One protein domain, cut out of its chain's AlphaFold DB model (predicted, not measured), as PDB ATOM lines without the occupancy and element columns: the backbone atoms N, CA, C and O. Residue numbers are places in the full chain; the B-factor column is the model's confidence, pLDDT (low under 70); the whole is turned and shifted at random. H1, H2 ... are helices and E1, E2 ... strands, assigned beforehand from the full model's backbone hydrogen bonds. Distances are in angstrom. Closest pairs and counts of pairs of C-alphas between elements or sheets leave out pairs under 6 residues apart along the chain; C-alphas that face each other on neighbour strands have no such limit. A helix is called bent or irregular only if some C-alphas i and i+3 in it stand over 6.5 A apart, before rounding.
ATOM      1  N   TYR A  60     -18.691 -24.188 -60.936       65.19
ATOM      2  CA  TYR A  60     -19.575 -25.283 -61.286       65.19
ATOM      3  C   TYR A  60     -19.400 -26.385 -60.228       65.19
ATOM      4  O   TYR A  60     -18.293 -26.927 -60.129       65.19
ATOM      5  N   LEU A  61     -20.438 -26.625 -59.415       59.72
ATOM      6  CA  LEU A  61     -20.476 -27.618 -58.329       59.72
ATOM      7  C   LEU A  61     -20.498 -29.051 -58.857       59.72
ATOM      8  O   LEU A  61     -19.913 -29.942 -58.250       59.72
ATOM      9  N   GLY A  62     -21.112 -29.256 -60.024       56.50
ATOM     10  CA  GLY A  62     -20.934 -30.497 -60.761       56.50
ATOM     11  C   GLY A  62     -19.482 -30.619 -61.239       56.50
ATOM     12  O   GLY A  62     -18.826 -29.610 -61.523       56.50
ATOM     13  N   PRO A  63     -18.930 -31.826 -61.391       52.00
ATOM     14  CA  PRO A  63     -17.648 -31.977 -62.056       52.00
ATOM     15  C   PRO A  63     -17.810 -31.576 -63.522       52.00
ATOM     16  O   PRO A  63     -18.411 -32.278 -64.331       52.00
ATOM     17  N   LYS A  64     -17.246 -30.429 -63.904       62.38
ATOM     18  CA  LYS A  64     -16.894 -30.226 -65.309       62.38
ATOM     19  C   LYS A  64     -15.747 -31.189 -65.580       62.38
ATOM     20  O   LYS A  64     -14.701 -31.037 -64.948       62.38
ATOM     21  N   PHE A  65     -15.937 -32.148 -66.484       72.50
ATOM     22  CA  PHE A  65     -14.881 -33.068 -66.897       72.50
ATOM     23  C   PHE A  65     -13.786 -32.296 -67.633       72.50
ATOM     24  O   PHE A  65     -13.805 -32.099 -68.845       72.50
ATOM     25  N   VAL A  66     -12.858 -31.777 -66.843       81.00
ATOM     26  CA  VAL A  66     -11.625 -31.151 -67.282       81.00
ATOM     27  C   VAL A  66     -10.533 -32.005 -66.684       81.00
ATOM     28  O   VAL A  66     -10.409 -32.075 -65.463       81.00
ATOM     29  N   GLU A  67      -9.787 -32.686 -67.543       86.31
ATOM     30  CA  GLU A  67      -8.688 -33.544 -67.117       86.31
ATOM     31  C   GLU A  67      -7.739 -32.777 -66.187       86.31
ATOM     32  O   GLU A  67      -7.373 -31.629 -66.444       86.31
ATOM     33  N   GLY A  68      -7.373 -33.401 -65.070       83.69
ATOM     34  CA  GLY A  68      -6.510 -32.809 -64.057       83.69
ATOM     35  C   GLY A  68      -7.212 -31.873 -63.075       83.69
ATOM     36  O   GLY A  68      -6.587 -31.530 -62.074       83.69
ATOM     37  N   ARG A  69      -8.484 -31.501 -63.287       80.62
ATOM     38  CA  ARG A  69      -9.238 -30.711 -62.304       80.62
ATOM     39  C   ARG A  69      -9.347 -31.475 -60.990       80.62
ATOM     40  O   ARG A  69      -9.650 -32.672 -60.987       80.62
ATOM     41  N   VAL A  70      -9.135 -30.756 -59.891       83.25
ATOM     42  CA  VAL A  70      -9.243 -31.291 -58.535       83.25
ATOM     43  C   VAL A  70     -10.281 -30.506 -57.741       83.25
ATOM     44  O   VAL A  70     -10.254 -29.278 -57.707       83.25
ATOM     45  N   THR A  71     -11.168 -31.222 -57.066       79.12
ATOM     46  CA  THR A  71     -12.082 -30.673 -56.067       79.12
ATOM     47  C   THR A  71     -11.726 -31.274 -54.718       79.12
ATOM     48  O   THR A  71     -11.560 -32.490 -54.603       79.12
ATOM     49  N   VAL A  72     -11.573 -30.425 -53.707       81.12
ATOM     50  CA  VAL A  72     -11.357 -30.856 -52.327       81.12
ATOM     51  C   VAL A  72     -12.652 -30.635 -51.562       81.12
ATOM     52  O   VAL A  72     -13.225 -29.547 -51.604       81.12
ATOM     53  N   TYR A  73     -13.105 -31.691 -50.901       75.31
ATOM     54  CA  TYR A  73     -14.289 -31.710 -50.063       75.31
ATOM     55  C   TYR A  73     -13.843 -31.869 -48.619       75.31
ATOM     56  O   TYR A  73     -13.225 -32.878 -48.276       75.31
ATOM     57  N   GLU A  74     -14.163 -30.890 -47.783       80.69
ATOM     58  CA  GLU A  74     -13.971 -30.988 -46.341       80.69
ATOM     59  C   GLU A  74     -15.335 -31.158 -45.676       80.69
ATOM     60  O   GLU A  74     -16.183 -30.266 -45.696       80.69
ATOM     61  N   GLN A  75     -15.563 -32.357 -45.139       76.12
ATOM     62  CA  GLN A  75     -16.767 -32.708 -44.406       76.12
ATOM     63  C   GLN A  75     -16.502 -32.586 -42.913       76.12
ATOM     64  O   GLN A  75     -15.616 -33.261 -42.382       76.12
ATOM     65  N   HIS A  76     -17.363 -31.852 -42.221       74.44
ATOM     66  CA  HIS A  76     -17.505 -31.954 -40.776       74.44
ATOM     67  C   HIS A  76     -18.872 -32.545 -40.448       74.44
ATOM     68  O   HIS A  76     -19.892 -32.127 -40.992       74.44
ATOM     69  N   SER A  77     -18.905 -33.533 -39.562       68.75
ATOM     70  CA  SER A  77     -20.157 -34.115 -39.089       68.75
ATOM     71  C   SER A  77     -20.121 -34.298 -37.584       68.75
ATOM     72  O   SER A  77     -19.104 -34.699 -37.014       68.75
ATOM     73  N   SER A  78     -21.253 -34.021 -36.951       70.12
ATOM     74  CA  SER A  78     -21.487 -34.265 -35.536       70.12
ATOM     75  C   SER A  78     -22.803 -35.011 -35.404       70.12
ATOM     76  O   SER A  78     -23.808 -34.618 -35.984       70.12
ATOM     77  N   MET A  79     -22.791 -36.095 -34.646       64.69
ATOM     78  CA  MET A  79     -23.974 -36.867 -34.313       64.69
ATOM     79  C   MET A  79     -24.049 -36.967 -32.801       64.69
ATOM     80  O   MET A  79     -23.092 -37.400 -32.161       64.69
ATOM     81  N   GLU A  80     -25.189 -36.583 -32.247       68.00
ATOM     82  CA  GLU A  80     -25.541 -36.822 -30.854       68.00
ATOM     83  C   GLU A  80     -26.786 -37.706 -30.850       68.00
ATOM     84  O   GLU A  80     -27.747 -37.451 -31.573       68.00
ATOM     85  N   SER A  81     -26.749 -38.782 -30.076       63.75
ATOM     86  CA  SER A  81     -27.871 -39.695 -29.899       63.75
ATOM     87  C   SER A  81     -28.198 -39.788 -28.421       63.75
ATOM     88  O   SER A  81     -27.296 -40.028 -27.623       63.75
ATOM     89  N   SER A  82     -29.472 -39.667 -28.072       69.44
ATOM     90  CA  SER A  82     -29.988 -39.933 -26.730       69.44
ATOM     91  C   SER A  82     -31.097 -40.972 -26.827       69.44
ATOM     92  O   SER A  82     -32.073 -40.772 -27.552       69.44
ATOM     93  N   GLN A  83     -30.968 -42.079 -26.105       63.72
ATOM     94  CA  GLN A  83     -32.005 -43.095 -25.987       63.72
ATOM     95  C   GLN A  83     -32.469 -43.191 -24.546       63.72
ATOM     96  O   GLN A  83     -31.673 -43.398 -23.636       63.72
ATOM     97  N   LYS A  84     -33.781 -43.092 -24.342       72.06
ATOM     98  CA  LYS A  84     -34.393 -43.417 -23.056       72.06
ATOM     99  C   LYS A  84     -34.663 -44.912 -23.017       72.06
ATOM    100  O   LYS A  84     -35.374 -45.429 -23.874       72.06
ATOM    101  N   GLN A  85     -34.107 -45.592 -22.024       69.69
ATOM    102  CA  GLN A  85     -34.513 -46.949 -21.703       69.69
ATOM    103  C   GLN A  85     -35.780 -46.866 -20.859       69.69
ATOM    104  O   GLN A  85     -35.771 -46.266 -19.784       69.69
ATOM    105  N   LEU A  86     -36.863 -47.447 -21.363       72.56
ATOM    106  CA  LEU A  86     -38.095 -47.643 -20.608       72.56
ATOM    107  C   LEU A  86     -38.100 -49.066 -20.038       72.56
ATOM    108  O   LEU A  86     -37.550 -49.980 -20.659       72.56
ATOM    109  N   GLU A  95     -31.266 -42.827 -19.264       71.31
ATOM    110  CA  GLU A  95     -30.977 -42.222 -20.556       71.31
ATOM    111  C   GLU A  95     -29.538 -42.580 -20.914       71.31
ATOM    112  O   GLU A  95     -28.640 -42.419 -20.091       71.31
ATOM    113  N   PHE A  96     -29.343 -43.108 -22.118       72.88
ATOM    114  CA  PHE A  96     -28.037 -43.452 -22.653       72.88
ATOM    115  C   PHE A  96     -27.750 -42.559 -23.842       72.88
ATOM    116  O   PHE A  96     -28.509 -42.507 -24.813       72.88
ATOM    117  N   GLY A  97     -26.643 -41.842 -23.739       70.94
ATOM    118  CA  GLY A  97     -26.151 -40.938 -24.750       70.94
ATOM    119  C   GLY A  97     -24.984 -41.524 -25.530       70.94
ATOM    120  O   GLY A  97     -24.214 -42.356 -25.047       70.94
ATOM    121  N   GLY A  98     -24.819 -41.031 -26.748       71.00
ATOM    122  CA  GLY A  98     -23.635 -41.229 -27.562       71.00
ATOM    123  C   GLY A  98     -23.358 -39.974 -28.364       71.00
ATOM    124  O   GLY A  98     -24.281 -39.286 -28.795       71.00
ATOM    125  N   SER A  99     -22.085 -39.669 -28.572       74.94
ATOM    126  CA  SER A  99     -21.680 -38.638 -29.516       74.94
ATOM    127  C   SER A  99     -20.616 -39.175 -30.458       74.94
ATOM    128  O   SER A  99     -19.827 -40.063 -30.123       74.94
ATOM    129  N   THR A 100     -20.616 -38.670 -31.680       73.69
ATOM    130  CA  THR A 100     -19.561 -38.909 -32.656       73.69
ATOM    131  C   THR A 100     -19.327 -37.627 -33.427       73.69
ATOM    132  O   THR A 100     -20.259 -37.062 -33.988       73.69
ATOM    133  N   LYS A 101     -18.076 -37.186 -33.487       77.56
ATOM    134  CA  LYS A 101     -17.637 -36.081 -34.331       77.56
ATOM    135  C   LYS A 101     -16.617 -36.606 -35.312       77.56
ATOM    136  O   LYS A 101     -15.713 -37.344 -34.931       77.56
ATOM    137  N   SER A 102     -16.725 -36.195 -36.563       77.25
ATOM    138  CA  SER A 102     -15.724 -36.523 -37.565       77.25
ATOM    139  C   SER A 102     -15.430 -35.356 -38.486       77.25
ATOM    140  O   SER A 102     -16.281 -34.520 -38.775       77.25
ATOM    141  N   THR A 103     -14.184 -35.307 -38.931       81.88
ATOM    142  CA  THR A 103     -13.710 -34.445 -40.007       81.88
ATOM    143  C   THR A 103     -13.068 -35.330 -41.060       81.88
ATOM    144  O   THR A 103     -12.203 -36.147 -40.743       81.88
ATOM    145  N   LEU A 104     -13.501 -35.188 -42.303       82.19
ATOM    146  CA  LEU A 104     -13.055 -35.996 -43.427       82.19
ATOM    147  C   LEU A 104     -12.695 -35.066 -44.584       82.19
ATOM    148  O   LEU A 104     -13.552 -34.346 -45.083       82.19
ATOM    149  N   VAL A 105     -11.437 -35.104 -45.018       84.25
ATOM    150  CA  VAL A 105     -10.971 -34.363 -46.195       84.25
ATOM    151  C   VAL A 105     -10.780 -35.349 -47.336       84.25
ATOM    152  O   VAL A 105      -9.923 -36.235 -47.278       84.25
ATOM    153  N   MET A 106     -11.583 -35.183 -48.379       84.38
ATOM    154  CA  MET A 106     -11.540 -35.981 -49.597       84.38
ATOM    155  C   MET A 106     -11.042 -35.136 -50.757       84.38
ATOM    156  O   MET A 106     -11.418 -33.977 -50.923       84.38
ATOM    157  N   ARG A 107     -10.229 -35.746 -51.611       87.44
ATOM    158  CA  ARG A 107      -9.760 -35.146 -52.853       87.44
ATOM    159  C   ARG A 107     -10.316 -35.935 -54.018       87.44
ATOM    160  O   ARG A 107     -10.033 -37.118 -54.155       87.44
ATOM    161  N   VAL A 108     -11.061 -35.256 -54.876       85.38
ATOM    162  CA  VAL A 108     -11.636 -35.805 -56.100       85.38
ATOM    163  C   VAL A 108     -10.905 -35.203 -57.288       85.38
ATOM    164  O   VAL A 108     -10.864 -33.987 -57.451       85.38
ATOM    165  N   ARG A 109     -10.334 -36.046 -58.141       88.88
ATOM    166  CA  ARG A 109      -9.607 -35.647 -59.343       88.88
ATOM    167  C   ARG A 109     -10.237 -36.266 -60.579       88.88
ATOM    168  O   ARG A 109     -10.441 -37.473 -60.631       88.88
ATOM    169  N   ILE A 110     -10.429 -35.461 -61.620       88.75
ATOM    170  CA  ILE A 110     -10.727 -35.972 -62.961       88.75
ATOM    171  C   ILE A 110      -9.417 -36.487 -63.567       88.75
ATOM    172  O   ILE A 110      -8.529 -35.698 -63.898       88.75
ATOM    173  N   ALA A 111      -9.253 -37.806 -63.633       91.31
ATOM    174  CA  ALA A 111      -8.015 -38.429 -64.091       91.31
ATOM    175  C   ALA A 111      -7.926 -38.487 -65.616       91.31
ATOM    176  O   ALA A 111      -6.871 -38.184 -66.162       91.31
ATOM    177  N   GLU A 112      -9.035 -38.817 -66.278       94.25
ATOM    178  CA  GLU A 112      -9.147 -38.895 -67.733       94.25
ATOM    179  C   GLU A 112     -10.544 -38.441 -68.166       94.25
ATOM    180  O   GLU A 112     -11.523 -38.660 -67.450       94.25
ATOM    181  N   VAL A 113     -10.631 -37.792 -69.330       92.12
ATOM    182  CA  VAL A 113     -11.898 -37.434 -69.980       92.12
ATOM    183  C   VAL A 113     -11.939 -38.115 -71.337       92.12
ATOM    184  O   VAL A 113     -11.066 -37.894 -72.176       92.12
ATOM    185  N   HIS A 114     -12.958 -38.938 -71.547       92.69
ATOM    186  CA  HIS A 114     -13.113 -39.763 -72.737       92.69
ATOM    187  C   HIS A 114     -13.783 -38.983 -73.875       92.69
ATOM    188  O   HIS A 114     -14.483 -37.990 -73.663       92.69
ATOM    189  N   GLU A 115     -13.593 -39.441 -75.116       91.38
ATOM    190  CA  GLU A 115     -14.157 -38.782 -76.309       91.38
ATOM    191  C   GLU A 115     -15.696 -38.762 -76.326       91.38
ATOM    192  O   GLU A 115     -16.297 -37.877 -76.935       91.38
ATOM    193  N   ASP A 116     -16.337 -39.729 -75.663       88.00
ATOM    194  CA  ASP A 116     -17.796 -39.822 -75.533       88.00
ATOM    195  C   ASP A 116     -18.374 -38.882 -74.459       88.00
ATOM    196  O   ASP A 116     -19.590 -38.830 -74.268       88.00
ATOM    197  N   GLY A 117     -17.512 -38.111 -73.788       84.12
ATOM    198  CA  GLY A 117     -17.879 -37.185 -72.726       84.12
ATOM    199  C   GLY A 117     -17.988 -37.827 -71.343       84.12
ATOM    200  O   GLY A 117     -18.351 -37.118 -70.409       84.12
ATOM    201  N   SER A 118     -17.692 -39.121 -71.197       91.06
ATOM    202  CA  SER A 118     -17.512 -39.760 -69.889       91.06
ATOM    203  C   SER A 118     -16.149 -39.407 -69.275       91.06
ATOM    204  O   SER A 118     -15.288 -38.809 -69.927       91.06
ATOM    205  N   ALA A 119     -15.942 -39.750 -68.005       90.50
ATOM    206  CA  ALA A 119     -14.680 -39.508 -67.319       90.50
ATOM    207  C   ALA A 119     -14.347 -40.586 -66.288       90.50
ATOM    208  O   ALA A 119     -15.223 -41.089 -65.578       90.50
ATOM    209  N   THR A 120     -13.049 -40.835 -66.144       93.38
ATOM    210  CA  THR A 120     -12.492 -41.602 -65.031       93.38
ATOM    211  C   THR A 120     -12.132 -40.636 -63.908       93.38
ATOM    212  O   THR A 120     -11.369 -39.681 -64.091       93.38
ATOM    213  N   VAL A 121     -12.684 -40.885 -62.725       89.44
ATOM    214  CA  VAL A 121     -12.534 -40.034 -61.547       89.44
ATOM    215  C   VAL A 121     -11.835 -40.800 -60.438       89.44
ATOM    216  O   VAL A 121     -12.159 -41.947 -60.150       89.44
ATOM    217  N   GLU A 122     -10.875 -40.149 -59.797       90.56
ATOM    218  CA  GLU A 122     -10.112 -40.697 -58.686       90.56
ATOM    219  C   GLU A 122     -10.453 -39.937 -57.410       90.56
ATOM    220  O   GLU A 122     -10.366 -38.711 -57.377       90.56
ATOM    221  N   MET A 123     -10.803 -40.661 -56.354       86.56
ATOM    222  CA  MET A 123     -11.005 -40.114 -55.021       86.56
ATOM    223  C   MET A 123      -9.962 -40.687 -54.058       86.56
ATOM    224  O   MET A 123      -9.744 -41.901 -54.005       86.56
ATOM    225  N   THR A 124      -9.337 -39.808 -53.280       87.12
ATOM    226  CA  THR A 124      -8.439 -40.159 -52.174       87.12
ATOM    227  C   THR A 124      -8.897 -39.503 -50.881       87.12
ATOM    228  O   THR A 124      -9.547 -38.455 -50.893       87.12
ATOM    229  N   TYR A 125      -8.539 -40.121 -49.760       84.75
ATOM    230  CA  TYR A 125      -8.733 -39.557 -48.430       84.75
ATOM    231  C   TYR A 125      -7.436 -38.889 -47.987       84.75
ATOM    232  O   TYR A 125      -6.449 -39.570 -47.715       84.75
ATOM    233  N   ASP A 126      -7.436 -37.562 -47.935       86.31
ATOM    234  CA  ASP A 126      -6.249 -36.792 -47.564       86.31
ATOM    235  C   ASP A 126      -6.112 -36.706 -46.036       86.31
ATOM    236  O   ASP A 126      -5.001 -36.757 -45.509       86.31
ATOM    237  N   ARG A 127      -7.239 -36.603 -45.319       86.81
ATOM    238  CA  ARG A 127      -7.276 -36.490 -43.856       86.81
ATOM    239  C   ARG A 127      -8.537 -37.131 -43.293       86.81
ATOM    240  O   ARG A 127      -9.616 -36.979 -43.862       86.81
ATOM    241  N   PHE A 128      -8.416 -37.788 -42.145       85.88
ATOM    242  CA  PHE A 128      -9.568 -38.264 -41.391       85.88
ATOM    243  C   PHE A 128      -9.322 -38.133 -39.893       85.88
ATOM    244  O   PHE A 128      -8.311 -38.591 -39.366       85.88
ATOM    245  N   LYS A 129     -10.285 -37.527 -39.213       88.12
ATOM    246  CA  LYS A 129     -10.335 -37.414 -37.766       88.12
ATOM    247  C   LYS A 129     -11.704 -37.862 -37.302       88.12
ATOM    248  O   LYS A 129     -12.712 -37.448 -37.868       88.12
ATOM    249  N   THR A 130     -11.749 -38.683 -36.269       83.38
ATOM    250  CA  THR A 130     -13.001 -39.070 -35.632       83.38
ATOM    251  C   THR A 130     -12.796 -39.229 -34.142       83.38
ATOM    252  O   THR A 130     -11.774 -39.740 -33.690       83.38
ATOM    253  N   GLU A 131     -13.765 -38.777 -33.375       84.31
ATOM    254  CA  GLU A 131     -13.852 -39.022 -31.948       84.31
ATOM    255  C   GLU A 131     -15.283 -39.408 -31.627       84.31
ATOM    256  O   GLU A 131     -16.239 -38.869 -32.186       84.31
ATOM    257  N   GLY A 132     -15.438 -40.370 -30.737       76.81
ATOM    258  CA  GLY A 132     -16.752 -40.806 -30.332       76.81
ATOM    259  C   GLY A 132     -16.706 -41.566 -29.030       76.81
ATOM    260  O   GLY A 132     -15.655 -42.005 -28.562       76.81
ATOM    261  N   GLY A 133     -17.871 -41.686 -28.430       71.31
ATOM    262  CA  GLY A 133     -18.058 -42.366 -27.165       71.31
ATOM    263  C   GLY A 133     -19.484 -42.181 -26.692       71.31
ATOM    264  O   GLY A 133     -20.234 -41.356 -27.218       71.31
ATOM    265  N   GLY A 134     -19.864 -42.958 -25.697       72.00
ATOM    266  CA  GLY A 134     -21.187 -42.882 -25.110       72.00
ATOM    267  C   GLY A 134     -21.245 -43.689 -23.834       72.00
ATOM    268  O   GLY A 134     -20.298 -44.398 -23.503       72.00
ATOM    269  N   ASP A 135     -22.379 -43.629 -23.157       66.69
ATOM    270  CA  ASP A 135     -22.547 -44.273 -21.854       66.69
ATOM    271  C   ASP A 135     -22.407 -45.802 -21.939       66.69
ATOM    272  O   ASP A 135     -22.007 -46.454 -20.977       66.69
ATOM    273  N   LEU A 136     -22.675 -46.373 -23.120       61.47
ATOM    274  CA  LEU A 136     -22.597 -47.811 -23.402       61.47
ATOM    275  C   LEU A 136     -21.485 -48.198 -24.391       61.47
ATOM    276  O   LEU A 136     -21.362 -49.372 -24.736       61.47
ATOM    277  N   SER A 137     -20.679 -47.245 -24.872       63.41
ATOM    278  CA  SER A 137     -19.626 -47.519 -25.862       63.41
ATOM    279  C   SER A 137     -18.274 -46.989 -25.404       63.41
ATOM    280  O   SER A 137     -18.168 -45.887 -24.869       63.41
ATOM    281  N   ALA A 138     -17.220 -47.778 -25.620       65.69
ATOM    282  CA  ALA A 138     -15.869 -47.350 -25.297       65.69
ATOM    283  C   ALA A 138     -15.509 -46.091 -26.095       65.69
ATOM    284  O   ALA A 138     -15.714 -46.033 -27.310       65.69
ATOM    285  N   ALA A 139     -14.951 -45.093 -25.409       76.75
ATOM    286  CA  ALA A 139     -14.458 -43.896 -26.065       76.75
ATOM    287  C   ALA A 139     -13.335 -44.253 -27.049       76.75
ATOM    288  O   ALA A 139     -12.427 -45.030 -26.739       76.75
ATOM    289  N   TYR A 140     -13.375 -43.651 -28.228       74.94
ATOM    290  CA  TYR A 140     -12.349 -43.785 -29.245       74.94
ATOM    291  C   TYR A 140     -11.997 -42.416 -29.815       74.94
ATOM    292  O   TYR A 140     -12.819 -41.504 -29.890       74.94
ATOM    293  N   SER A 141     -10.744 -42.279 -30.233       83.31
ATOM    294  CA  SER A 141     -10.293 -41.143 -31.024       83.31
ATOM    295  C   SER A 141      -9.286 -41.621 -32.056       83.31
ATOM    296  O   SER A 141      -8.512 -42.552 -31.820       83.31
ATOM    297  N   PHE A 142      -9.339 -40.996 -33.216       84.31
ATOM    298  CA  PHE A 142      -8.410 -41.187 -34.305       84.31
ATOM    299  C   PHE A 142      -8.169 -39.842 -34.977       84.31
ATOM    300  O   PHE A 142      -9.111 -39.097 -35.244       84.31
ATOM    301  N   ASP A 143      -6.910 -39.549 -35.271       88.81
ATOM    302  CA  ASP A 143      -6.499 -38.377 -36.029       88.81
ATOM    303  C   ASP A 143      -5.375 -38.802 -36.977       88.81
ATOM    304  O   ASP A 143      -4.319 -39.268 -36.541       88.81
ATOM    305  N   SER A 144      -5.616 -38.686 -38.283       87.94
ATOM    306  CA  SER A 144      -4.665 -39.104 -39.313       87.94
ATOM    307  C   SER A 144      -3.314 -38.398 -39.225       87.94
ATOM    308  O   SER A 144      -2.319 -38.961 -39.687       87.94
ATOM    309  N   ASP A 145      -3.272 -37.203 -38.631       88.31
ATOM    310  CA  ASP A 145      -2.061 -36.383 -38.536       88.31
ATOM    311  C   ASP A 145      -1.166 -36.768 -37.352       88.31
ATOM    312  O   ASP A 145      -0.003 -36.364 -37.299       88.31
ATOM    313  N   VAL A 146      -1.692 -37.540 -36.397       86.25
ATOM    314  CA  VAL A 146      -0.919 -38.057 -35.262       86.25
ATOM    315  C   VAL A 146       0.032 -39.147 -35.761       86.25
ATOM    316  O   VAL A 146      -0.283 -39.869 -36.712       86.25
ATOM    317  N   ASP A 147       1.214 -39.272 -35.157       82.69
ATOM    318  CA  ASP A 147       2.138 -40.359 -35.487       82.69
ATOM    319  C   ASP A 147       1.502 -41.709 -35.088       82.69
ATOM    320  O   ASP A 147       1.028 -41.839 -33.959       82.69
ATOM    321  N   PRO A 148       1.502 -42.744 -35.952       83.06
ATOM    322  CA  PRO A 148       0.929 -44.049 -35.615       83.06
ATOM    323  C   PRO A 148       1.475 -44.679 -34.322       83.06
ATOM    324  O   PRO A 148       0.811 -45.521 -33.722       83.06
ATOM    325  N   SER A 149       2.695 -44.323 -33.908       80.81
ATOM    326  CA  SER A 149       3.304 -44.784 -32.654       80.81
ATOM    327  C   SER A 149       2.744 -44.099 -31.402       80.81
ATOM    328  O   SER A 149       2.927 -44.616 -30.300       80.81
ATOM    329  N   GLU A 150       2.037 -42.983 -31.574       82.00
ATOM    330  CA  GLU A 150       1.387 -42.193 -30.526       82.00
ATOM    331  C   GLU A 150      -0.138 -42.415 -30.484       82.00
ATOM    332  O   GLU A 150      -0.823 -41.858 -29.624       82.00
ATOM    333  N   ASP A 151      -0.684 -43.258 -31.373       77.69
ATOM    334  CA  ASP A 151      -2.112 -43.580 -31.412       77.69
ATOM    335  C   ASP A 151      -2.543 -44.304 -30.127       77.69
ATOM    336  O   ASP A 151      -2.249 -45.486 -29.918       77.69
ATOM    337  N   ALA A 152      -3.336 -43.618 -29.298       70.12
ATOM    338  CA  ALA A 152      -3.912 -44.170 -28.068       70.12
ATOM    339  C   ALA A 152      -4.768 -45.426 -28.314       70.12
ATOM    340  O   ALA A 152      -4.969 -46.233 -27.408       70.12
ATOM    341  N   ASN A 153      -5.254 -45.607 -29.547       71.75
ATOM    342  CA  ASN A 153      -6.068 -46.742 -29.957       71.75
ATOM    343  C   ASN A 153      -5.490 -47.408 -31.222       71.75
ATOM    344  O   ASN A 153      -6.083 -47.379 -32.298       71.75
ATOM    345  N   ALA A 154      -4.291 -47.991 -31.102       71.81
ATOM    346  CA  ALA A 154      -3.479 -48.474 -32.227       71.81
ATOM    347  C   ALA A 154      -4.177 -49.479 -33.173       71.81
ATOM    348  O   ALA A 154      -3.828 -49.547 -34.355       71.81
ATOM    349  N   ARG A 155      -5.155 -50.265 -32.693       71.81
ATOM    350  CA  ARG A 155      -5.935 -51.194 -33.538       71.81
ATOM    351  C   ARG A 155      -6.924 -50.431 -34.424       71.81
ATOM    352  O   ARG A 155      -6.913 -50.614 -35.640       71.81
ATOM    353  N   VAL A 156      -7.705 -49.530 -33.825       71.25
ATOM    354  CA  VAL A 156      -8.659 -48.653 -34.525       71.25
ATOM    355  C   VAL A 156      -7.924 -47.692 -35.466       71.25
ATOM    356  O   VAL A 156      -8.285 -47.567 -36.636       71.25
ATOM    357  N   GLY A 157      -6.828 -47.088 -35.002       77.12
ATOM    358  CA  GLY A 157      -6.008 -46.185 -35.807       77.12
ATOM    359  C   GLY A 157      -5.392 -46.862 -37.029       77.12
ATOM    360  O   GLY A 157      -5.380 -46.287 -38.114       77.12
ATOM    361  N   ARG A 158      -4.968 -48.128 -36.916       77.69
ATOM    362  CA  ARG A 158      -4.479 -48.901 -38.070       77.69
ATOM    363  C   ARG A 158      -5.565 -49.129 -39.124       77.69
ATOM    364  O   ARG A 158      -5.285 -48.979 -40.315       77.69
ATOM    365  N   ALA A 159      -6.784 -49.467 -38.705       73.00
ATOM    366  CA  ALA A 159      -7.893 -49.653 -39.637       73.00
ATOM    367  C   ALA A 159      -8.217 -48.350 -40.382       73.00
ATOM    368  O   ALA A 159      -8.254 -48.348 -41.611       73.00
ATOM    369  N   PHE A 160      -8.326 -47.222 -39.676       76.50
ATOM    370  CA  PHE A 160      -8.601 -45.936 -40.317       76.50
ATOM    371  C   PHE A 160      -7.443 -45.405 -41.169       76.50
ATOM    372  O   PHE A 160      -7.685 -44.825 -42.223       76.50
ATOM    373  N   ARG A 161      -6.180 -45.663 -40.813       83.50
ATOM    374  CA  ARG A 161      -5.033 -45.313 -41.675       83.50
ATOM    375  C   ARG A 161      -5.026 -46.076 -42.995       83.50
ATOM    376  O   ARG A 161      -4.472 -45.578 -43.971       83.50
ATOM    377  N   THR A 162      -5.673 -47.241 -43.055       77.56
ATOM    378  CA  THR A 162      -5.856 -47.955 -44.326       77.56
ATOM    379  C   THR A 162      -6.685 -47.111 -45.297       77.56
ATOM    380  O   THR A 162      -6.342 -47.084 -46.479       77.56
ATOM    381  N   LEU A 163      -7.668 -46.330 -44.808       74.81
ATOM    382  CA  LEU A 163      -8.471 -45.407 -45.628       74.81
ATOM    383  C   LEU A 163      -7.614 -44.379 -46.367       74.81
ATOM    384  O   LEU A 163      -7.811 -44.150 -47.554       74.81
ATOM    385  N   LEU A 164      -6.612 -43.814 -45.696       81.19
ATOM    386  CA  LEU A 164      -5.731 -42.783 -46.264       81.19
ATOM    387  C   LEU A 164      -4.873 -43.301 -47.426       81.19
ATOM    388  O   LEU A 164      -4.378 -42.534 -48.243       81.19
ATOM    389  N   THR A 165      -4.676 -44.618 -47.498       80.06
ATOM    390  CA  THR A 165      -3.939 -45.258 -48.597       80.06
ATOM    391  C   THR A 165      -4.849 -45.720 -49.729       80.06
ATOM    392  O   THR A 165      -4.359 -46.178 -50.764       80.06
ATOM    393  N   MET A 166      -6.168 -45.618 -49.548       78.12
ATOM    394  CA  MET A 166      -7.128 -46.020 -50.560       78.12
ATOM    395  C   MET A 166      -7.180 -45.017 -51.692       78.12
ATOM    396  O   MET A 166      -7.165 -43.800 -51.506       78.12
ATOM    397  N   LYS A 167      -7.357 -45.578 -52.879       85.31
ATOM    398  CA  LYS A 167      -7.718 -44.840 -54.068       85.31
ATOM    399  C   LYS A 167      -8.974 -45.471 -54.630       85.31
ATOM    400  O   LYS A 167      -8.938 -46.603 -55.106       85.31
ATOM    401  N   VAL A 168     -10.066 -44.727 -54.558       84.31
ATOM    402  CA  VAL A 168     -11.330 -45.117 -55.166       84.31
ATOM    403  C   VAL A 168     -11.336 -44.583 -56.591       84.31
ATOM    404  O   VAL A 168     -11.041 -43.411 -56.817       84.31
ATOM    405  N   VAL A 169     -11.632 -45.442 -57.559       89.81
ATOM    406  CA  VAL A 169     -11.735 -45.068 -58.973       89.81
ATOM    407  C   VAL A 169     -13.164 -45.290 -59.427       89.81
ATOM    408  O   VAL A 169     -13.700 -46.387 -59.255       89.81
ATOM    409  N   ALA A 170     -13.772 -44.254 -59.990       88.50
ATOM    410  CA  ALA A 170     -15.133 -44.266 -60.491       88.50
ATOM    411  C   ALA A 170     -15.171 -43.953 -61.988       88.50
ATOM    412  O   ALA A 170     -14.479 -43.051 -62.457       88.50
ATOM    413  N   GLU A 171     -16.027 -44.666 -62.715       91.00
ATOM    414  CA  GLU A 171     -16.372 -44.346 -64.101       91.00
ATOM    415  C   GLU A 171     -17.692 -43.583 -64.113       91.00
ATOM    416  O   GLU A 171     -18.703 -44.079 -63.605       91.00
ATOM    417  N   VAL A 172     -17.678 -42.380 -64.684       87.38
ATOM    418  CA  VAL A 172     -18.823 -41.469 -64.687       87.38
ATOM    419  C   VAL A 172     -19.237 -41.170 -66.120       87.38
ATOM    420  O   VAL A 172     -18.422 -40.728 -66.927       87.38
ATOM    421  N   GLY A 173     -20.513 -41.384 -66.433       86.44
ATOM    422  CA  GLY A 173     -21.093 -41.058 -67.731       86.44
ATOM    423  C   GLY A 173     -21.132 -39.555 -68.017       86.44
ATOM    424  O   GLY A 173     -21.005 -38.715 -67.124       86.44
ATOM    425  N   ALA A 174     -21.368 -39.204 -69.284       83.38
ATOM    426  CA  ALA A 174     -21.540 -37.814 -69.729       83.38
ATOM    427  C   ALA A 174     -22.746 -37.102 -69.077       83.38
ATOM    428  O   ALA A 174     -22.822 -35.875 -69.054       83.38
ATOM    429  N   ASP A 175     -23.694 -37.877 -68.554       79.81
ATOM    430  CA  ASP A 175     -24.850 -37.432 -67.776       79.81
ATOM    431  C   ASP A 175     -24.529 -37.183 -66.290       79.81
ATOM    432  O   ASP A 175     -25.377 -36.675 -65.556       79.81
ATOM    433  N   GLY A 176     -23.308 -37.496 -65.848       76.00
ATOM    434  CA  GLY A 176     -22.899 -37.412 -64.450       76.00
ATOM    435  C   GLY A 176     -23.363 -38.600 -63.602       76.00
ATOM    436  O   GLY A 176     -23.304 -38.522 -62.376       76.00
ATOM    437  N   ILE A 177     -23.828 -39.694 -64.209       82.25
ATOM    438  CA  ILE A 177     -24.192 -40.909 -63.473       82.25
ATOM    439  C   ILE A 177     -22.945 -41.767 -63.263       82.25
ATOM    440  O   ILE A 177     -22.183 -42.034 -64.193       82.25
ATOM    441  N   VAL A 178     -22.738 -42.227 -62.030       82.19
ATOM    442  CA  VAL A 178     -21.654 -43.156 -61.699       82.19
ATOM    443  C   VAL A 178     -22.047 -44.560 -62.166       82.19
ATOM    444  O   VAL A 178     -23.043 -45.121 -61.714       82.19
ATOM    445  N   HIS A 179     -21.269 -45.142 -63.077       85.12
ATOM    446  CA  HIS A 179     -21.535 -46.471 -63.638       85.12
ATOM    447  C   HIS A 179     -20.811 -47.591 -62.897       85.12
ATOM    448  O   HIS A 179     -21.301 -48.719 -62.840       85.12
ATOM    449  N   SER A 180     -19.627 -47.302 -62.361       85.44
ATOM    450  CA  SER A 180     -18.865 -48.269 -61.578       85.44
ATOM    451  C   SER A 180     -17.934 -47.570 -60.603       85.44
ATOM    452  O   SER A 180     -17.519 -46.437 -60.840       85.44
ATOM    453  N   VAL A 181     -17.611 -48.266 -59.515       81.62
ATOM    454  CA  VAL A 181     -16.651 -47.842 -58.496       81.62
ATOM    455  C   VAL A 181     -15.769 -49.034 -58.141       81.62
ATOM    456  O   VAL A 181     -16.269 -50.148 -57.989       81.62
ATOM    457  N   THR A 182     -14.464 -48.808 -58.022       82.62
ATOM    458  CA  THR A 182     -13.456 -49.825 -57.682       82.62
ATOM    459  C   THR A 182     -12.434 -49.275 -56.686       82.62
ATOM    460  O   THR A 182     -12.270 -48.060 -56.573       82.62
ATOM    461  N   GLY A 183     -11.718 -50.160 -55.983       74.50
ATOM    462  CA  GLY A 183     -10.560 -49.782 -55.162       74.50
ATOM    463  C   GLY A 183     -10.839 -49.655 -53.664       74.50
ATOM    464  O   GLY A 183     -10.013 -49.096 -52.940       74.50
ATOM    465  N   SER A 184     -11.971 -50.184 -53.182       67.38
ATOM    466  CA  SER A 184     -12.360 -50.086 -51.773       67.38
ATOM    467  C   SER A 184     -12.333 -51.373 -50.960       67.38
ATOM    468  O   SER A 184     -12.413 -51.357 -49.729       67.38
ATOM    469  N   GLU A 185     -12.196 -52.503 -51.637       70.50
ATOM    470  CA  GLU A 185     -12.497 -53.818 -51.092       70.50
ATOM    471  C   GLU A 185     -11.514 -54.205 -49.981       70.50
ATOM    472  O   GLU A 185     -11.903 -54.760 -48.955       70.50
ATOM    473  N   ALA A 186     -10.232 -53.866 -50.156       67.38
ATOM    474  CA  ALA A 186      -9.185 -54.175 -49.186       67.38
ATOM    475  C   ALA A 186      -9.370 -53.434 -47.853       67.38
ATOM    476  O   ALA A 186      -9.152 -54.023 -46.796       67.38
ATOM    477  N   ALA A 187      -9.801 -52.173 -47.885       66.19
ATOM    478  CA  ALA A 187     -10.003 -51.404 -46.664       66.19
ATOM    479  C   ALA A 187     -11.316 -51.753 -45.967       66.19
ATOM    480  O   ALA A 187     -11.331 -51.851 -44.746       66.19
ATOM    481  N   ALA A 188     -12.388 -52.024 -46.719       65.31
ATOM    482  CA  ALA A 188     -13.629 -52.542 -46.143       65.31
ATOM    483  C   ALA A 188     -13.380 -53.862 -45.384       65.31
ATOM    484  O   ALA A 188     -13.878 -54.065 -44.273       65.31
ATOM    485  N   MET A 189     -12.537 -54.741 -45.942       66.81
ATOM    486  CA  MET A 189     -12.093 -55.957 -45.254       66.81
ATOM    487  C   MET A 189     -11.256 -55.681 -43.999       66.81
ATOM    488  O   MET A 189     -11.372 -56.424 -43.034       66.81
ATOM    489  N   GLU A 190     -10.406 -54.657 -43.984       69.69
ATOM    490  CA  GLU A 190      -9.591 -54.356 -42.801       69.69
ATOM    491  C   GLU A 190     -10.405 -53.678 -41.689       69.69
ATOM    492  O   GLU A 190     -10.259 -54.019 -40.519       69.69
ATOM    493  N   ILE A 191     -11.335 -52.793 -42.052       66.19
ATOM    494  CA  ILE A 191     -12.258 -52.128 -41.122       66.19
ATOM    495  C   ILE A 191     -13.220 -53.139 -40.486       66.19
ATOM    496  O   ILE A 191     -13.426 -53.107 -39.277       66.19
ATOM    497  N   SER A 192     -13.741 -54.103 -41.253       64.94
ATOM    498  CA  SER A 192     -14.607 -55.174 -40.715       64.94
ATOM    499  C   SER A 192     -13.921 -56.115 -39.718       64.94
ATOM    500  O   SER A 192     -14.605 -56.823 -38.980       64.94
ATOM    501  N   ARG A 193     -12.584 -56.139 -39.664       68.12
ATOM    502  CA  ARG A 193     -11.810 -56.969 -38.721       68.12
ATOM    503  C   ARG A 193     -11.590 -56.310 -37.358       68.12
ATOM    504  O   ARG A 193     -10.997 -56.930 -36.468       68.12
ATOM    505  N   VAL A 194     -12.000 -55.057 -37.201       66.50
ATOM    506  CA  VAL A 194     -11.912 -54.324 -35.939       66.50
ATOM    507  C   VAL A 194     -13.290 -54.362 -35.290       66.50
ATOM    508  O   VAL A 194     -14.237 -53.743 -35.772       66.50
ATOM    509  N   ASP A 195     -13.402 -55.148 -34.221       60.91
ATOM    510  CA  ASP A 195     -14.665 -55.453 -33.538       60.91
ATOM    511  C   ASP A 195     -15.328 -54.175 -32.995       60.91
ATOM    512  O   ASP A 195     -16.547 -54.038 -33.002       60.91
ATOM    513  N   GLU A 196     -14.511 -53.185 -32.634       63.00
ATOM    514  CA  GLU A 196     -14.912 -51.868 -32.144       63.00
ATOM    515  C   GLU A 196     -15.636 -51.012 -33.206       63.00
ATOM    516  O   GLU A 196     -16.311 -50.045 -32.859       63.00
ATOM    517  N   ILE A 197     -15.515 -51.353 -34.497       60.62
ATOM    518  CA  ILE A 197     -16.126 -50.618 -35.623       60.62
ATOM    519  C   ILE A 197     -16.891 -51.535 -36.593       60.62
ATOM    520  O   ILE A 197     -17.291 -51.094 -37.672       60.62
ATOM    521  N   GLN A 198     -17.140 -52.797 -36.220       55.16
ATOM    522  CA  GLN A 198     -17.736 -53.820 -37.094       55.16
ATOM    523  C   GLN A 198     -19.089 -53.407 -37.697       55.16
ATOM    524  O   GLN A 198     -19.371 -53.736 -38.849       55.16
ATOM    525  N   GLY A 199     -19.891 -52.619 -36.974       55.59
ATOM    526  CA  GLY A 199     -21.168 -52.089 -37.469       55.59
ATOM    527  C   GLY A 199     -21.042 -51.092 -38.629       55.59
ATOM    528  O   GLY A 199     -21.999 -50.907 -39.375       55.59
ATOM    529  N   ARG A 200     -19.861 -50.490 -38.826       55.56
ATOM    530  CA  ARG A 200     -19.603 -49.463 -39.851       55.56
ATOM    531  C   ARG A 200     -18.909 -49.988 -41.100       55.56
ATOM    532  O   ARG A 200     -18.812 -49.282 -42.095       55.56
ATOM    533  N   ALA A 201     -18.457 -51.240 -41.110       54.41
ATOM    534  CA  ALA A 201     -17.767 -51.794 -42.276       54.41
ATOM    535  C   ALA A 201     -18.642 -51.837 -43.544       54.41
ATOM    536  O   ALA A 201     -18.126 -51.771 -44.662       54.41
ATOM    537  N   ASN A 202     -19.967 -51.898 -43.376       53.50
ATOM    538  CA  ASN A 202     -20.932 -51.848 -44.474       53.50
ATOM    539  C   ASN A 202     -20.923 -50.497 -45.219       53.50
ATOM    540  O   ASN A 202     -21.244 -50.454 -46.407       53.50
ATOM    541  N   GLU A 203     -20.490 -49.412 -44.573       57.12
ATOM    542  CA  GLU A 203     -20.374 -48.074 -45.173       57.12
ATOM    543  C   GLU A 203     -19.254 -48.007 -46.230       57.12
ATOM    544  O   GLU A 203     -19.285 -47.161 -47.120       57.12
ATOM    545  N   PHE A 204     -18.305 -48.951 -46.202       58.34
ATOM    546  CA  PHE A 204     -17.150 -48.998 -47.110       58.34
ATOM    547  C   PHE A 204     -17.302 -50.011 -48.256       58.34
ATOM    548  O   PHE A 204     -16.371 -50.237 -49.037       58.34
ATOM    549  N   GLN A 205     -18.475 -50.635 -48.381       62.38
ATOM    550  CA  GLN A 205     -18.775 -51.522 -49.501       62.38
ATOM    551  C   GLN A 205     -18.902 -50.733 -50.819       62.38
ATOM    552  O   GLN A 205     -19.314 -49.571 -50.800       62.38
ATOM    553  N   PRO A 206     -18.620 -51.352 -51.983       56.53
ATOM    554  CA  PRO A 206     -18.715 -50.676 -53.279       56.53
ATOM    555  C   PRO A 206     -20.071 -50.009 -53.548       56.53
ATOM    556  O   PRO A 206     -20.103 -48.938 -54.142       56.53
ATOM    557  N   ALA A 207     -21.182 -50.592 -53.083       61.56
ATOM    558  CA  ALA A 207     -22.516 -50.003 -53.234       61.56
ATOM    559  C   ALA A 207     -22.673 -48.696 -52.433       61.56
ATOM    560  O   ALA A 207     -23.121 -47.692 -52.982       61.56
ATOM    561  N   SER A 208     -22.243 -48.693 -51.170       61.78
ATOM    562  CA  SER A 208     -22.254 -47.520 -50.286       61.78
ATOM    563  C   SER A 208     -21.345 -46.410 -50.820       61.78
ATOM    564  O   SER A 208     -21.722 -45.242 -50.846       61.78
ATOM    565  N   LEU A 209     -20.175 -46.775 -51.352       63.00
ATOM    566  CA  LEU A 209     -19.252 -45.822 -51.968       63.00
ATOM    567  C   LEU A 209     -19.752 -45.297 -53.308       63.00
ATOM    568  O   LEU A 209     -19.562 -44.125 -53.603       63.00
ATOM    569  N   MET A 210     -20.414 -46.130 -54.108       64.50
ATOM    570  CA  MET A 210     -21.098 -45.684 -55.317       64.50
ATOM    571  C   MET A 210     -22.206 -44.691 -54.977       64.50
ATOM    572  O   MET A 210     -22.305 -43.666 -55.642       64.50
ATOM    573  N   GLN A 211     -22.985 -44.940 -53.921       65.50
ATOM    574  CA  GLN A 211     -23.988 -43.995 -53.439       65.50
ATOM    575  C   GLN A 211     -23.351 -42.684 -52.965       65.50
ATOM    576  O   GLN A 211     -23.819 -41.620 -53.349       65.50
ATOM    577  N   MET A 212     -22.256 -42.744 -52.206       68.75
ATOM    578  CA  MET A 212     -21.516 -41.560 -51.764       68.75
ATOM    579  C   MET A 212     -20.951 -40.760 -52.952       68.75
ATOM    580  O   MET A 212     -21.168 -39.554 -53.043       68.75
ATOM    581  N   MET A 213     -20.304 -41.433 -53.911       70.56
ATOM    582  CA  MET A 213     -19.803 -40.821 -55.150       70.56
ATOM    583  C   MET A 213     -20.931 -40.203 -55.977       70.56
ATOM    584  O   MET A 213     -20.792 -39.098 -56.498       70.56
ATOM    585  N   GLN A 214     -22.070 -40.888 -56.066       70.62
ATOM    586  CA  GLN A 214     -23.251 -40.383 -56.752       70.62
ATOM    587  C   GLN A 214     -23.830 -39.156 -56.042       70.62
ATOM    588  O   GLN A 214     -24.223 -38.208 -56.718       70.62
ATOM    589  N   SER A 215     -23.872 -39.151 -54.706       67.56
ATOM    590  CA  SER A 215     -24.321 -38.005 -53.916       67.56
ATOM    591  C   SER A 215     -23.451 -36.780 -54.169       67.56
ATOM    592  O   SER A 215     -24.012 -35.710 -54.376       67.56
ATOM    593  N   PHE A 216     -22.122 -36.919 -54.280       67.00
ATOM    594  CA  PHE A 216     -21.260 -35.774 -54.605       67.00
ATOM    595  C   PHE A 216     -21.647 -35.095 -55.920       67.00
ATOM    596  O   PHE A 216     -21.550 -33.877 -56.029       67.00
ATOM    597  N   TRP A 217     -22.057 -35.859 -56.937       67.31
ATOM    598  CA  TRP A 217     -22.393 -35.280 -58.247       67.31
ATOM    599  C   TRP A 217     -23.781 -34.667 -58.276       67.31
ATOM    600  O   TRP A 217     -24.071 -33.864 -59.162       67.31
ATOM    601  N   ARG A 218     -24.620 -35.051 -57.316       67.19
ATOM    602  CA  ARG A 218     -25.936 -34.457 -57.113       67.19
ATOM    603  C   ARG A 218     -25.875 -33.165 -56.303       67.19
ATOM    604  O   ARG A 218     -26.845 -32.412 -56.336       67.19
ATOM    605  N   ILE A 219     -24.748 -32.876 -55.639       65.69
ATOM    606  CA  ILE A 219     -24.535 -31.596 -54.955       65.69
ATOM    607  C   ILE A 219     -24.697 -30.463 -55.971       65.69
ATOM    608  O   ILE A 219     -23.993 -30.381 -56.981       65.69
ATOM    609  N   GLY A 220     -25.626 -29.560 -55.688       56.75
ATOM    610  CA  GLY A 220     -25.935 -28.425 -56.538       56.75
ATOM    611  C   GLY A 220     -26.776 -28.762 -57.763       56.75
ATOM    612  O   GLY A 220     -26.809 -27.943 -58.679       56.75
ATOM    613  N   ASP A 221     -27.466 -29.907 -57.825       64.50
ATOM    614  CA  ASP A 221     -28.325 -30.249 -58.970       64.50
ATOM    615  C   ASP A 221     -29.399 -29.179 -59.248       64.50
ATOM    616  O   ASP A 221     -29.707 -28.904 -60.409       64.50
ATOM    617  N   GLU A 222     -29.906 -28.505 -58.211       59.09
ATOM    618  CA  GLU A 222     -30.853 -27.390 -58.353       59.09
ATOM    619  C   GLU A 222     -30.213 -26.133 -58.962       59.09
ATOM    620  O   GLU A 222     -30.856 -25.382 -59.700       59.09
ATOM    621  N   LYS A 223     -28.931 -25.891 -58.661       62.03
ATOM    622  CA  LYS A 223     -28.161 -24.754 -59.169       62.03
ATOM    623  C   LYS A 223     -26.677 -25.108 -59.202       62.03
ATOM    624  O   LYS A 223     -25.951 -24.956 -58.216       62.03
ATOM    625  N   ARG A 224     -26.233 -25.555 -60.379       67.88
ATOM    626  CA  ARG A 224     -24.872 -26.064 -60.583       67.88
ATOM    627  C   ARG A 224     -23.807 -24.981 -60.620       67.88
ATOM    628  O   ARG A 224     -22.645 -25.311 -60.458       67.88
ATOM    629  N   GLU A 225     -24.172 -23.720 -60.825       72.50
ATOM    630  CA  GLU A 225     -23.250 -22.583 -60.744       72.50
ATOM    631  C   GLU A 225     -23.459 -21.834 -59.425       72.50
ATOM    632  O   GLU A 225     -24.539 -21.294 -59.181       72.50
ATOM    633  N   ARG A 226     -22.424 -21.778 -58.589       74.06
ATOM    634  CA  ARG A 226     -22.415 -21.038 -57.321       74.06
ATOM    635  C   ARG A 226     -21.320 -19.993 -57.306       74.06
ATOM    636  O   ARG A 226     -20.301 -20.164 -57.962       74.06
ATOM    637  N   GLU A 227     -21.516 -18.910 -56.573       77.31
ATOM    638  CA  GLU A 227     -20.475 -17.900 -56.366       77.31
ATOM    639  C   GLU A 227     -19.564 -18.283 -55.187       77.31
ATOM    640  O   GLU A 227     -20.005 -18.910 -54.228       77.31
ATOM    641  N   GLU A 228     -18.289 -17.890 -55.231       75.69
ATOM    642  CA  GLU A 228     -17.403 -17.922 -54.057       75.69
ATOM    643  C   GLU A 228     -18.059 -17.198 -52.861       75.69
ATOM    644  O   GLU A 228     -18.556 -16.073 -53.000       75.69
ATOM    645  N   GLY A 229     -18.087 -17.852 -51.696       72.94
ATOM    646  CA  GLY A 229     -18.789 -17.399 -50.491       72.94
ATOM    647  C   GLY A 229     -20.318 -17.562 -50.516       72.94
ATOM    648  O   GLY A 229     -20.998 -17.047 -49.622       72.94
ATOM    649  N   GLU A 230     -20.887 -18.222 -51.533       71.94
ATOM    650  CA  GLU A 230     -22.291 -18.645 -51.528       71.94
ATOM    651  C   GLU A 230     -22.467 -19.825 -50.567       71.94
ATOM    652  O   GLU A 230     -21.796 -20.850 -50.689       71.94
ATOM    653  N   LYS A 231     -23.416 -19.680 -49.637       76.81
ATOM    654  CA  LYS A 231     -23.855 -20.748 -48.739       76.81
ATOM    655  C   LYS A 231     -25.211 -21.264 -49.183       76.81
ATOM    656  O   LYS A 231     -26.085 -20.466 -49.532       76.81
ATOM    657  N   TRP A 232     -25.409 -22.573 -49.129       79.44
ATOM    658  CA  TRP A 232     -26.718 -23.175 -49.355       79.44
ATOM    659  C   TRP A 232     -26.898 -24.426 -48.502       79.44
ATOM    660  O   TRP A 232     -25.942 -24.949 -47.935       79.44
ATOM    661  N   VAL A 233     -28.146 -24.864 -48.388       73.38
ATOM    662  CA  VAL A 233     -28.527 -26.060 -47.642       73.38
ATOM    663  C   VAL A 233     -29.200 -27.013 -48.617       73.38
ATOM    664  O   VAL A 233     -30.062 -26.584 -49.382       73.38
ATOM    665  N   GLU A 234     -28.808 -28.280 -48.593       70.75
ATOM    666  CA  GLU A 234     -29.517 -29.359 -49.279       70.75
ATOM    667  C   GLU A 234     -30.023 -30.358 -48.250       70.75
ATOM    668  O   GLU A 234     -29.330 -30.689 -47.289       70.75
ATOM    669  N   GLN A 235     -31.238 -30.839 -48.470       68.12
ATOM    670  CA  GLN A 235     -31.853 -31.870 -47.654       68.12
ATOM    671  C   GLN A 235     -32.022 -33.112 -48.519       68.12
ATOM    672  O   GLN A 235     -32.728 -33.090 -49.527       68.12
ATOM    673  N   GLN A 236     -31.369 -34.200 -48.125       65.31
ATOM    674  CA  GLN A 236     -31.558 -35.500 -48.743       65.31
ATOM    675  C   GLN A 236     -32.314 -36.404 -47.773       65.31
ATOM    676  O   GLN A 236     -31.840 -36.701 -46.680       65.31
ATOM    677  N   GLU A 237     -33.493 -36.850 -48.184       63.53
ATOM    678  CA  GLU A 237     -34.261 -37.852 -47.454       63.53
ATOM    679  C   GLU A 237     -33.766 -39.257 -47.818       63.53
ATOM    680  O   GLU A 237     -33.658 -39.618 -48.995       63.53
ATOM    681  N   MET A 238     -33.469 -40.061 -46.799       53.81
ATOM    682  CA  MET A 238     -33.275 -41.500 -46.906       53.81
ATOM    683  C   MET A 238     -34.405 -42.204 -46.151       53.81
ATOM    684  O   MET A 238     -34.414 -42.190 -44.918       53.81
ATOM    685  N   PRO A 239     -35.355 -42.833 -46.861       52.03
ATOM    686  CA  PRO A 239     -36.426 -43.567 -46.206       52.03
ATOM    687  C   PRO A 239     -35.841 -44.767 -45.453       52.03
ATOM    688  O   PRO A 239     -35.177 -45.624 -46.043       52.03
ATOM    689  N   LEU A 240     -36.109 -44.846 -44.150       44.88
ATOM    690  CA  LEU A 240     -35.788 -46.003 -43.325       44.88
ATOM    691  C   LEU A 240     -37.058 -46.847 -43.231       44.88
ATOM    692  O   LEU A 240     -37.955 -46.551 -42.448       44.88
ATOM    693  N   GLY A 241     -37.174 -47.869 -44.084       40.25
ATOM    694  CA  GLY A 241     -38.400 -48.665 -44.220       40.25
ATOM    695  C   GLY A 241     -39.033 -49.050 -42.873       40.25
ATOM    696  O   GLY A 241     -38.432 -49.791 -42.102       40.25
ATOM    697  N   GLY A 242     -40.237 -48.533 -42.600       47.97
ATOM    698  CA  GLY A 242     -41.018 -48.794 -41.380       47.97
ATOM    699  C   GLY A 242     -40.552 -48.082 -40.098       47.97
ATOM    700  O   GLY A 242     -41.248 -48.161 -39.094       47.97
ATOM    701  N   LEU A 243     -39.409 -47.388 -40.114       49.06
ATOM    702  CA  LEU A 243     -38.840 -46.670 -38.962       49.06
ATOM    703  C   LEU A 243     -38.974 -45.141 -39.077       49.06
ATOM    704  O   LEU A 243     -38.679 -44.428 -38.122       49.06
ATOM    705  N   GLY A 244     -39.431 -44.645 -40.230       58.81
ATOM    706  CA  GLY A 244     -39.548 -43.221 -40.545       58.81
ATOM    707  C   GLY A 244     -38.570 -42.787 -41.636       58.81
ATOM    708  O   GLY A 244     -38.206 -43.579 -42.510       58.81
ATOM    709  N   SER A 245     -38.144 -41.530 -41.586       55.88
ATOM    710  CA  SER A 245     -37.253 -40.932 -42.581       55.88
ATOM    711  C   SER A 245     -36.005 -40.369 -41.913       55.88
ATOM    712  O   SER A 245     -36.066 -39.679 -40.899       55.88
ATOM    713  N   LEU A 246     -34.841 -40.672 -42.484       50.09
ATOM    714  CA  LEU A 246     -33.574 -40.074 -42.085       50.09
ATOM    715  C   LEU A 246     -33.262 -38.919 -43.030       50.09
ATOM    716  O   LEU A 246     -33.114 -39.127 -44.233       50.09
ATOM    717  N   PHE A 247     -33.134 -37.713 -42.501       56.34
ATOM    718  CA  PHE A 247     -32.772 -36.534 -43.271       56.34
ATOM    719  C   PHE A 247     -31.296 -36.206 -43.087       56.34
ATOM    720  O   PHE A 247     -30.798 -36.041 -41.974       56.34
ATOM    721  N   PHE A 248     -30.609 -36.086 -44.212       60.16
ATOM    722  CA  PHE A 248     -29.250 -35.586 -44.316       60.16
ATOM    723  C   PHE A 248     -29.359 -34.116 -44.686       60.16
ATOM    724  O   PHE A 248     -29.703 -33.787 -45.822       60.16
ATOM    725  N   ILE A 249     -29.105 -33.237 -43.725       64.25
ATOM    726  CA  ILE A 249     -29.098 -31.796 -43.949       64.25
ATOM    727  C   ILE A 249     -27.644 -31.392 -44.143       64.25
ATOM    728  O   ILE A 249     -26.845 -31.401 -43.212       64.25
ATOM    729  N   SER A 250     -27.289 -31.073 -45.380       64.62
ATOM    730  CA  SER A 250     -25.938 -30.657 -45.741       64.62
ATOM    731  C   SER A 250     -25.914 -29.149 -45.942       64.62
ATOM    732  O   SER A 250     -26.597 -28.629 -46.822       64.62
ATOM    733  N   THR A 251     -25.138 -28.433 -45.132       70.94
ATOM    734  CA  THR A 251     -24.872 -27.004 -45.325       70.94
ATOM    735  C   THR A 251     -23.531 -26.841 -46.015       70.94
ATOM    736  O   THR A 251     -22.512 -27.228 -45.452       70.94
ATOM    737  N   PHE A 252     -23.522 -26.230 -47.192       72.00
ATOM    738  CA  PHE A 252     -22.328 -26.042 -48.009       72.00
ATOM    739  C   PHE A 252     -21.870 -24.581 -48.022       72.00
ATOM    740  O   PHE A 252     -22.690 -23.661 -47.954       72.00
ATOM    741  N   ASP A 253     -20.561 -24.380 -48.162       74.06
ATOM    742  CA  ASP A 253     -19.898 -23.092 -48.361       74.06
ATOM    743  C   ASP A 253     -18.802 -23.240 -49.431       74.06
ATOM    744  O   ASP A 253     -17.916 -24.094 -49.324       74.06
ATOM    745  N   VAL A 254     -18.851 -22.418 -50.485       73.19
ATOM    746  CA  VAL A 254     -17.754 -22.357 -51.467       73.19
ATOM    747  C   VAL A 254     -16.645 -21.471 -50.903       73.19
ATOM    748  O   VAL A 254     -16.633 -20.261 -51.136       73.19
ATOM    749  N   ALA A 255     -15.716 -22.081 -50.169       68.00
ATOM    750  CA  ALA A 255     -14.670 -21.364 -49.447       68.00
ATOM    751  C   ALA A 255     -13.594 -20.763 -50.367       68.00
ATOM    752  O   ALA A 255     -13.153 -19.637 -50.136       68.00
ATOM    753  N   GLU A 256     -13.174 -21.481 -51.417       70.62
ATOM    754  CA  GLU A 256     -12.132 -21.002 -52.335       70.62
ATOM    755  C   GLU A 256     -12.311 -21.511 -53.770       70.62
ATOM    756  O   GLU A 256     -12.631 -22.679 -54.021       70.62
ATOM    757  N   VAL A 257     -12.028 -20.625 -54.733       62.88
ATOM    758  CA  VAL A 257     -12.097 -20.916 -56.168       62.88
ATOM    759  C   VAL A 257     -10.835 -20.462 -56.893       62.88
ATOM    760  O   VAL A 257     -10.513 -19.271 -56.977       62.88
ATOM    761  N   THR A 258     -10.147 -21.409 -57.519       70.44
ATOM    762  CA  THR A 258      -9.039 -21.159 -58.448       70.44
ATOM    763  C   THR A 258      -9.309 -21.833 -59.793       70.44
ATOM    764  O   THR A 258     -10.260 -22.600 -59.934       70.44
ATOM    765  N   ASP A 259      -8.469 -21.549 -60.790       66.19
ATOM    766  CA  ASP A 259      -8.595 -22.152 -62.122       66.19
ATOM    767  C   ASP A 259      -8.360 -23.677 -62.100       66.19
ATOM    768  O   ASP A 259      -8.855 -24.396 -62.966       66.19
ATOM    769  N   GLU A 260      -7.624 -24.175 -61.100       65.44
ATOM    770  CA  GLU A 260      -7.199 -25.578 -60.995       65.44
ATOM    771  C   GLU A 260      -7.877 -26.334 -59.843       65.44
ATOM    772  O   GLU A 260      -7.915 -27.566 -59.840       65.44
ATOM    773  N   THR A 261      -8.398 -25.619 -58.843       64.19
ATOM    774  CA  THR A 261      -8.927 -26.207 -57.606       64.19
ATOM    775  C   THR A 261     -10.160 -25.467 -57.106       64.19
ATOM    776  O   THR A 261     -10.228 -24.237 -57.153       64.19
ATOM    777  N   SER A 262     -11.125 -26.222 -56.590       65.19
ATOM    778  CA  SER A 262     -12.258 -25.700 -55.822       65.19
ATOM    779  C   SER A 262     -12.260 -26.348 -54.436       65.19
ATOM    780  O   SER A 262     -12.095 -27.568 -54.346       65.19
ATOM    781  N   LEU A 263     -12.429 -25.539 -53.390       70.88
ATOM    782  CA  LEU A 263     -12.647 -25.996 -52.019       70.88
ATOM    783  C   LEU A 263     -14.122 -25.807 -51.670       70.88
ATOM    784  O   LEU A 263     -14.654 -24.700 -51.788       70.88
ATOM    785  N   ILE A 264     -14.769 -26.901 -51.276       67.81
ATOM    786  CA  ILE A 264     -16.153 -26.906 -50.813       67.81
ATOM    787  C   ILE A 264     -16.141 -27.431 -49.382       67.81
ATOM    788  O   ILE A 264     -15.876 -28.616 -49.154       67.81
ATOM    789  N   ASP A 265     -16.451 -26.541 -48.448       67.88
ATOM    790  CA  ASP A 265     -16.648 -26.896 -47.050       67.88
ATOM    791  C   ASP A 265     -18.108 -27.282 -46.874       67.88
ATOM    792  O   ASP A 265     -19.008 -26.578 -47.347       67.88
ATOM    793  N   PHE A 266     -18.373 -28.392 -46.190       67.38
ATOM    794  CA  PHE A 266     -19.741 -28.725 -45.841       67.38
ATOM    795  C   PHE A 266     -19.881 -29.353 -44.463       67.38
ATOM    796  O   PHE A 266     -19.071 -30.162 -44.008       67.38
ATOM    797  N   ASN A 267     -20.957 -28.949 -43.798       66.75
ATOM    798  CA  ASN A 267     -21.397 -29.517 -42.538       66.75
ATOM    799  C   ASN A 267     -22.556 -30.459 -42.821       66.75
ATOM    800  O   ASN A 267     -23.502 -30.073 -43.509       66.75
ATOM    801  N   LEU A 268     -22.470 -31.674 -42.295       52.94
ATOM    802  CA  LEU A 268     -23.531 -32.660 -42.387       52.94
ATOM    803  C   LEU A 268     -24.190 -32.836 -41.022       52.94
ATOM    804  O   LEU A 268     -23.562 -33.345 -40.091       52.94
ATOM    805  N   ASP A 269     -25.468 -32.483 -40.965       60.09
ATOM    806  CA  ASP A 269     -26.356 -32.766 -39.848       60.09
ATOM    807  C   ASP A 269     -27.256 -33.953 -40.203       60.09
ATOM    808  O   ASP A 269     -27.822 -34.040 -41.298       60.09
ATOM    809  N   LEU A 270     -27.375 -34.890 -39.264       47.00
ATOM    810  CA  LEU A 270     -28.191 -36.087 -39.406       47.00
ATOM    811  C   LEU A 270     -29.427 -35.957 -38.515       47.00
ATOM    812  O   LEU A 270     -29.297 -35.878 -37.294       47.00
ATOM    813  N   VAL A 271     -30.618 -35.957 -39.109       57.19
ATOM    814  CA  VAL A 271     -31.886 -35.847 -38.378       57.19
ATOM    815  C   VAL A 271     -32.712 -37.097 -38.631       57.19
ATOM    816  O   VAL A 271     -33.134 -37.349 -39.756       57.19
ATOM    817  N   LEU A 272     -32.943 -37.893 -37.589       46.88
ATOM    818  CA  LEU A 272     -33.864 -39.023 -37.653       46.88
ATOM    819  C   LEU A 272     -35.273 -38.544 -37.298       46.88
ATOM    820  O   LEU A 272     -35.520 -38.152 -36.159       46.88
ATOM    821  N   GLU A 273     -36.193 -38.623 -38.251       54.81
ATOM    822  CA  GLU A 273     -37.621 -38.491 -37.991       54.81
ATOM    823  C   GLU A 273     -38.212 -39.892 -37.826       54.81
ATOM    824  O   GLU A 273     -38.243 -40.688 -38.768       54.81
ATOM    825  N   VAL A 274     -38.639 -40.220 -36.607       49.72
ATOM    826  CA  VAL A 274     -39.269 -41.511 -36.313       49.72
ATOM    827  C   VAL A 274     -40.733 -41.437 -36.732       49.72
ATOM    828  O   VAL A 274     -41.470 -40.573 -36.262       49.72
ATOM    829  N   GLY A 275     -41.153 -42.337 -37.623       43.41
ATOM    830  CA  GLY A 275     -42.532 -42.375 -38.116       43.41
ATOM    831  C   GLY A 275     -43.536 -42.733 -37.013       43.41
ATOM    832  O   GLY A 275     -43.252 -43.572 -36.157       43.41
ATOM    833  N   GLU A 276     -44.734 -42.139 -37.065       47.22
ATOM    834  CA  GLU A 276     -45.807 -42.319 -36.067       47.22
ATOM    835  C   GLU A 276     -46.215 -43.792 -35.841       47.22
ATOM    836  O   GLU A 276     -46.657 -44.147 -34.751       47.22
TER     837      GLU A 276
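AT A GLANCE: This is residues 60 to 86 and 95 to 276 of the 430 residues of an uncharacterized protein of Planctomycetes bacterium (UniProt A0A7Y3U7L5). One large, twisted sheet of long strands curls round helix H4. H1 packs on the sheet at E3 and E4, and H2 and H3 make a helical hairpin beside H1, off the sheet. The 209 printed residues hold four named helices and ten named strands, in the order E1 E2 E3 E4 H1 E5 E6 H2 H3 H4 E7 E8 E9 E10. The branched sheet of nine strands is antiparallel but for E1 and E10, which are parallel; the class is mixed, helices and strands. The whole is compact, with a radius of gyration of the C-alphas of 18.1 A and spans of 58 by 46 by 31 A.

IN THESE COORDINATES: E1, residues 70 to 86, is 50.4 A long and begins at C-alpha 70 (-9.243, -31.291, -58.535). E2, residues 95 to 113, is 53.2 A long; E3, residues 119 to 134, is 42.8 A long and bends by 57 degrees at residue 127. E4 is residues 137 to 143, E5 167 to 172 and E6 178 to 182. E7 is residues 225 to 227, and E8, residues 231 to 240, is 28.5 A long. E9, residues 244 to 257, is 38.7 A long; E10, residues 261 to 274, is 40.1 A long and ends at C-alpha 274 (-39.269, -41.511, -36.313). H1 is residues 154 to 164, H2 185 to 191, H3 195 to 204 and H4 206 to 218, 18.2 A long. H3 is irregular: C-alphas 196 and 199 are 8.2 A apart.

HOW THE PARTS SIT: E2 lies on one side of E3; E4, beside residues 129 to 134, and E5, beside residues 119 to 124, lie on the other side. N 103 and O 129 of E2 and E3 are 2.8 A apart, within hydrogen-bond range; so are N 130 and O 142 of E3 and E4, 2.9 A, and N 121 and O 170 of E3 and E5, 2.8 A. E1 and E2 have N 75 and O 104 at 2.8 A; parallel E1 and E10 have N 266 and O 74 at 2.9 A. E9 and E10 are a hairpin, with N 251 and O 267 at 2.8 A; so are E8 and E9, with N 234 and O 250 at 2.9 A, and E5 and E6, with N 171 and O 180 at 3.0 A. E7 pairs with no named strand. H4 is on the sheet, its closest C-alphas to E6 being Met 210 and Val 181, 5.9 A. H1 is on the sheet at a height of 6.0 A. H1 and H2 touch at Ala 159 and Ile 191, C-alphas 5.2 A apart, at a shallow tilt of 26 degrees, opposite ways. H2 and H3 touch at Ala 188 and Phe 204, C-alphas 5.1 A apart. Every O i to N i+4 pair is within hydrogen-bond range in H2; H1 has 5 of 7, H4 8 of 9 and H3 0 of 6, with 5 of 7 O i to N i+3 pairs.

THE WHOLE: The farthest C-alphas, Leu 86 and Glu 115, are 61.3 A apart. Residues 87 to 94 are not printed; C-alphas 86 and 95 are 8.9 A apart across the cut. Of the links printed whole, none is long. The mean pLDDT of the printed part is 72.0, with 89 residues under 70, among them 186 to 212 and 264 to 276.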